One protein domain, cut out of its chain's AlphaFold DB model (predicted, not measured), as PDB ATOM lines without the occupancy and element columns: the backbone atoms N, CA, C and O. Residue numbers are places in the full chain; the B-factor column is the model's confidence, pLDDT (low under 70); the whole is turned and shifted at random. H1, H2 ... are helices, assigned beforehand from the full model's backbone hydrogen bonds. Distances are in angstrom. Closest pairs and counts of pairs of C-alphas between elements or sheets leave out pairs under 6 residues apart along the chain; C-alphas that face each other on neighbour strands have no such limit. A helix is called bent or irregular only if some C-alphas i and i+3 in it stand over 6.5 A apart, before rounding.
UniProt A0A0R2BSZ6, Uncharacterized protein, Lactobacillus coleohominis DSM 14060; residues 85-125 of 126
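What this domain is: This is residues 85 to 125 of the 126 residues of an uncharacterized protein of Lactobacillus coleohominis DSM 14060 (UniProt A0A0R2BSZ6). A long helix, H3, makes one end of a narrow rod, and the short first helix H1 crosses it near H3's beginning, at residues such as Ala 86 and Tyr 114. From H1 the backbone turns into the small helix H2, away from H3, and residues 102 to 107 fold back from there to the start of H3, so that a loose loop makes the other end; residues 119 to 125 stick out at H3's end. The printed part has 41 residues with three named helices in the order H1, H2, H3 and no named strand, and its class is all helix. It is loose, with a radius of gyration of the C-alphas of 11.3 A, and its C-alphas span 38 by 14 by 11 A.

How they stand to each other: The printed part begins with H1, residues 85 to 94. A tight link, the single residue Asn 95, leads to H2, residues 96 to 101. H1 and H2 are close but not clearly touching, with one pair of C-alphas within 8 A, those of Met 92 and Tyr 99 at 7.3 A. They run the same way at a steep tilt of 68 degrees, only just short of about perpendicular. A short link of six residues, 102 to 107, then leads to H3, residues 108 to 124. H2 and H3 are apart. H1 and H3 touch, with 27 pairs of C-alphas within 8 A. Their closest C-alphas are those of Ala 86 and Tyr 114, 3.9 A apart. The lines of H1 and H3 are about perpendicular, at 75 degrees, and their centres are 10.1 A apart. In H1, H2 and H3 every pair of O i and N i+4 is within hydrogen-bond range.

Where its parts are: H1 begins at C-alpha 85, at (-1.048, 7.184, -26.098), and measures 14.3 A from first to last C-alpha. H2 begins at C-alpha 96, at (-5.506, 22.024, -29.192), and measures 8.9 A. H3, the longest helix with 17 residues, measures 24.6 A and ends at C-alpha 124, at (4.524, 7.873, -7.124). No helix is bent or irregular.

The domain as a whole: The two C-alphas farthest apart are those of His 103 and Asn 125, at 38.1 A, and the outline is a rod. The first and last printed C-alphas, those of Ala 85 and Asn 125, are 21.6 A apart. Residues 119 to 125, of which 119 to 124 belong to H3, stand free. The printed part has no cut and no long link. The mean pLDDT of the printed part is 93.5, and residue 125 alone is under 70.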
ATOM      1  N   ALA A  85       0.280   6.589 -26.242       97.31
ATOM      2  CA  ALA A  85      -1.048   7.184 -26.098       97.31
ATOM      3  C   ALA A  85      -0.982   8.499 -25.306       97.31
ATOM      4  O   ALA A  85      -1.517   9.516 -25.745       97.31
ATOM      5  N   ALA A  86      -0.247   8.516 -24.192       97.19
ATOM      6  CA  ALA A  86      -0.009   9.735 -23.425       97.19
ATOM      7  C   ALA A  86       0.824  10.766 -24.210       97.19
ATOM      8  O   ALA A  86       0.571  11.961 -24.091       97.19
ATOM      9  N   MET A  87       1.771  10.345 -25.056       95.75
ATOM     10  CA  MET A  87       2.534  11.260 -25.920       95.75
ATOM     11  C   MET A  87       1.647  11.945 -26.965       95.75
ATOM     12  O   MET A  87       1.736  13.157 -27.161       95.75
ATOM     13  N   ILE A  88       0.748  11.187 -27.600       95.81
ATOM     14  CA  ILE A  88      -0.258  11.744 -28.513       95.81
ATOM     15  C   ILE A  88      -1.183  12.698 -27.749       95.81
ATOM     16  O   ILE A  88      -1.454  13.800 -28.223       95.81
ATOM     17  N   GLY A  89      -1.612  12.311 -26.547       97.44
ATOM     18  CA  GLY A  89      -2.424  13.140 -25.661       97.44
ATOM     19  C   GLY A  89      -1.780  14.473 -25.310       97.44
ATOM     20  O   GLY A  89      -2.424  15.516 -25.428       97.44
ATOM     21  N   TYR A  90      -0.499  14.450 -24.946       96.44
ATOM     22  CA  TYR A  90       0.308  15.643 -24.710       96.44
ATOM     23  C   TYR A  90       0.325  16.551 -25.947       96.44
ATOM     24  O   TYR A  90      -0.019  17.732 -25.851       96.44
ATOM     25  N   ALA A  91       0.647  15.999 -27.123       94.75
ATOM     26  CA  ALA A  91       0.722  16.767 -28.364       94.75
ATOM     27  C   ALA A  91      -0.632  17.386 -28.747       94.75
ATOM     28  O   ALA A  91      -0.681  18.557 -29.134       94.75
ATOM     29  N   MET A  92      -1.733  16.640 -28.596       96.38
ATOM     30  CA  MET A  92      -3.092  17.143 -28.821       96.38
ATOM     31  C   MET A  92      -3.443  18.254 -27.835       96.38
ATOM     32  O   MET A  92      -3.922  19.307 -28.254       96.38
ATOM     33  N   LYS A  93      -3.181  18.054 -26.539       96.06
ATOM     34  CA  LYS A  93      -3.486  19.037 -25.493       96.06
ATOM     35  C   LYS A  93      -2.715  20.340 -25.711       96.06
ATOM     36  O   LYS A  93      -3.326  21.406 -25.663       96.06
ATOM     37  N   LYS A  94      -1.410  20.263 -26.004       94.88
ATOM     38  CA  LYS A  94      -0.550  21.433 -26.248       94.88
ATOM     39  C   LYS A  94      -0.965  22.200 -27.504       94.88
ATOM     40  O   LYS A  94      -0.996  23.424 -27.492       94.88
ATOM     41  N   ASN A  95      -1.349  21.484 -28.561       95.06
ATOM     42  CA  ASN A  95      -1.688  22.066 -29.861       95.06
ATOM     43  C   ASN A  95      -3.201  22.114 -30.123       95.06
ATOM     44  O   ASN A  95      -3.629  22.120 -31.275       95.06
ATOM     45  N   LYS A  96      -4.039  22.141 -29.076       94.88
ATOM     46  CA  LYS A  96      -5.506  22.024 -29.192       94.88
ATOM     47  C   LYS A  96      -6.104  22.965 -30.237       94.88
ATOM     48  O   LYS A  96      -6.988  22.558 -30.989       94.88
ATOM     49  N   GLN A  97      -5.621  24.205 -30.282       94.38
ATOM     50  CA  GLN A  97      -6.096  25.214 -31.222       94.38
ATOM     51  C   GLN A  97      -5.782  24.835 -32.675       94.38
ATOM     52  O   GLN A  97      -6.690  24.812 -33.502       94.38
ATOM     53  N   PHE A  98      -4.551  24.396 -32.954       94.19
ATOM     54  CA  PHE A  98      -4.138  23.918 -34.274       94.19
ATOM     55  C   PHE A  98      -5.034  22.781 -34.783       94.19
ATOM     56  O   PHE A  98      -5.452  22.805 -35.940       94.19
ATOM     57  N   TYR A  99      -5.378  21.803 -33.934       92.62
ATOM     58  CA  TYR A  99      -6.268  20.706 -34.334       92.62
ATOM     59  C   TYR A  99      -7.664  21.210 -34.715       92.62
ATOM     60  O   TYR A  99      -8.200  20.796 -35.743       92.62
ATOM     61  N   LYS A 100      -8.227  22.128 -33.920       90.69
ATOM     62  CA  LYS A 100      -9.549  22.713 -34.176       90.69
ATOM     63  C   LYS A 100      -9.584  23.521 -35.471       90.69
ATOM     64  O   LYS A 100     -10.483  23.324 -36.277       90.69
ATOM     65  N   GLU A 101      -8.606  24.397 -35.675       94.44
ATOM     66  CA  GLU A 101      -8.543  25.293 -36.839       94.44
ATOM     67  C   GLU A 101      -8.284  24.539 -38.145       94.44
ATOM     68  O   GLU A 101      -8.821  24.887 -39.192       94.44
ATOM     69  N   ASN A 102      -7.498  23.463 -38.086       93.25
ATOM     70  CA  ASN A 102      -7.154  22.665 -39.260       93.25
ATOM     71  C   ASN A 102      -8.127  21.500 -39.500       93.25
ATOM     72  O   ASN A 102      -7.800  20.596 -40.267       93.25
ATOM     73  N   HIS A 103      -9.295  21.496 -38.841       90.38
ATOM     74  CA  HIS A 103     -10.320  20.452 -38.969       90.38
ATOM     75  C   HIS A 103      -9.760  19.033 -38.750       90.38
ATOM     76  O   HIS A 103     -10.200  18.062 -39.367       90.38
ATOM     77  N   ARG A 104      -8.753  18.907 -37.878       90.81
ATOM     78  CA  ARG A 104      -8.137  17.628 -37.520       90.81
ATOM     79  C   ARG A 104      -8.863  17.030 -36.323       90.81
ATOM     80  O   ARG A 104      -9.231  17.744 -35.391       90.81
ATOM     81  N   SER A 105      -9.001  15.707 -36.305       93.06
ATOM     82  CA  SER A 105      -9.614  14.992 -35.184       93.06
ATOM     83  C   SER A 105      -8.871  15.271 -33.876       93.06
ATOM     84  O   SER A 105      -7.716  14.878 -33.706       93.06
ATOM     85  N   TYR A 106      -9.553  15.927 -32.939       95.06
ATOM     86  CA  TYR A 106      -9.117  16.083 -31.556       95.06
ATOM     87  C   TYR A 106      -9.791  14.996 -30.718       95.06
ATOM     88  O   TYR A 106     -10.996  15.042 -30.478       95.06
ATOM     89  N   ILE A 107      -9.024  13.990 -30.310       96.25
ATOM     90  CA  ILE A 107      -9.566  12.791 -29.667       96.25
ATOM     91  C   ILE A 107      -9.326  12.895 -28.160       96.25
ATOM     92  O   ILE A 107      -8.196  12.760 -27.691       96.25
ATOM     93  N   GLN A 108     -10.406  13.107 -27.405       97.19
ATOM     94  CA  GLN A 108     -10.348  13.321 -25.955       97.19
ATOM     95  C   GLN A 108      -9.695  12.150 -25.207       97.19
ATOM     96  O   GLN A 108      -8.899  12.381 -24.308       97.19
ATOM     97  N   TRP A 109      -9.922  10.910 -25.653       97.81
ATOM     98  CA  TRP A 109      -9.325   9.719 -25.040       97.81
ATOM     99  C   TRP A 109      -7.795   9.797 -24.911       97.81
ATOM    100  O   TRP A 109      -7.251   9.465 -23.863       97.81
ATOM    101  N   TYR A 110      -7.085  10.292 -25.935       98.12
ATOM    102  CA  TYR A 110      -5.628  10.446 -25.845       98.12
ATOM    103  C   TYR A 110      -5.237  11.480 -24.786       98.12
ATOM    104  O   TYR A 110      -4.278  11.277 -24.043       98.12
ATOM    105  N   VAL A 111      -5.984  12.582 -24.696       97.69
ATOM    106  CA  VAL A 111      -5.759  13.630 -23.691       97.69
ATOM    107  C   VAL A 111      -5.966  13.067 -22.286       97.69
ATOM    108  O   VAL A 111      -5.124  13.294 -21.418       97.69
ATOM    109  N   ASP A 112      -7.002  12.255 -22.091       98.12
ATOM    110  CA  ASP A 112      -7.271  11.583 -20.818       98.12
ATOM    111  C   ASP A 112      -6.149  10.590 -20.463       98.12
ATOM    112  O   ASP A 112      -5.723  10.523 -19.309       98.12
ATOM    113  N   CYS A 113      -5.592   9.866 -21.447       98.00
ATOM    114  CA  CYS A 113      -4.410   9.020 -21.236       98.00
ATOM    115  C   CYS A 113      -3.200   9.819 -20.734       98.00
ATOM    116  O   CYS A 113      -2.477   9.343 -19.856       98.00
ATOM    117  N   TYR A 114      -2.969  11.022 -21.273       97.50
ATOM    118  CA  TYR A 114      -1.894  11.902 -20.808       97.50
ATOM    119  C   TYR A 114      -2.130  12.389 -19.375       97.50
ATOM    120  O   TYR A 114      -1.227  12.320 -18.542       97.50
ATOM    121  N   GLU A 115      -3.345  12.837 -19.060       96.69
ATOM    122  CA  GLU A 115      -3.690  13.318 -17.718       96.69
ATOM    123  C   GLU A 115      -3.612  12.210 -16.668       96.69
ATOM    124  O   GLU A 115      -3.082  12.421 -15.574       96.69
ATOM    125  N   TYR A 116      -4.070  11.006 -17.016       96.75
ATOM    126  CA  TYR A 116      -3.930   9.835 -16.166       96.75
ATOM    127  C   TYR A 116      -2.458   9.505 -15.909       96.75
ATOM    128  O   TYR A 116      -2.066   9.333 -14.756       96.75
ATOM    129  N   TRP A 117      -1.628   9.471 -16.955       96.81
ATOM    130  CA  TRP A 117      -0.191   9.227 -16.822       96.81
ATOM    131  C   TRP A 117       0.489  10.253 -15.901       96.81
ATOM    132  O   TRP A 117       1.231   9.868 -14.996       96.81
ATOM    133  N   LEU A 118       0.180  11.543 -16.071       94.62
ATOM    134  CA  LEU A 118       0.739  12.613 -15.244       94.62
ATOM    135  C   LEU A 118       0.324  12.468 -13.771       94.62
ATOM    136  O   LEU A 118       1.141  12.648 -12.868       94.62
ATOM    137  N   LYS A 119      -0.933  12.085 -13.518       95.06
ATOM    138  CA  LYS A 119      -1.432  11.818 -12.163       95.06
ATOM    139  C   LYS A 119      -0.689  10.657 -11.500       95.06
ATOM    140  O   LYS A 119      -0.301  10.790 -10.345       95.06
ATOM    141  N   GLN A 120      -0.462   9.555 -12.218       93.50
ATOM    142  CA  GLN A 120       0.298   8.412 -11.692       93.50
ATOM    143  C   GLN A 120       1.731   8.805 -11.322       93.50
ATOM    144  O   GLN A 120       2.233   8.408 -10.275       93.50
ATOM    145  N   LEU A 121       2.375   9.624 -12.156       89.94
ATOM    146  CA  LEU A 121       3.727  10.102 -11.893       89.94
ATOM    147  C   LEU A 121       3.795  10.963 -10.623       89.94
ATOM    148  O   LEU A 121       4.705  10.784  -9.819       89.94
ATOM    149  N   ASN A 122       2.821  11.846 -10.405       86.19
ATOM    150  CA  ASN A 122       2.772  12.679  -9.202       86.19
ATOM    151  C   ASN A 122       2.461  11.872  -7.934       86.19
ATOM    152  O   ASN A 122       3.038  12.153  -6.890       86.19
ATOM    153  N   SER A 123       1.599  10.855  -8.025       85.38
ATOM    154  CA  SER A 123       1.292   9.968  -6.895       85.38
ATOM    155  C   SER A 123       2.463   9.074  -6.480       85.38
ATOM    156  O   SER A 123       2.542   8.701  -5.319       85.38
ATOM    157  N   ASN A 124       3.357   8.719  -7.408       74.25
ATOM    158  CA  ASN A 124       4.524   7.873  -7.124       74.25
ATOM    159  C   ASN A 124       5.742   8.661  -6.602       74.25
ATOM    160  O   ASN A 124       6.716   8.049  -6.173       74.25
ATOM    161  N   ASN A 125       5.705   9.995  -6.681       62.97
ATOM    162  CA  ASN A 125       6.789  10.891  -6.266       62.97
ATOM    163  C   ASN A 125       6.508  11.616  -4.932       62.97
ATOM    164  O   ASN A 125       7.317  12.457  -4.533       62.97
TER     165      ASN A 125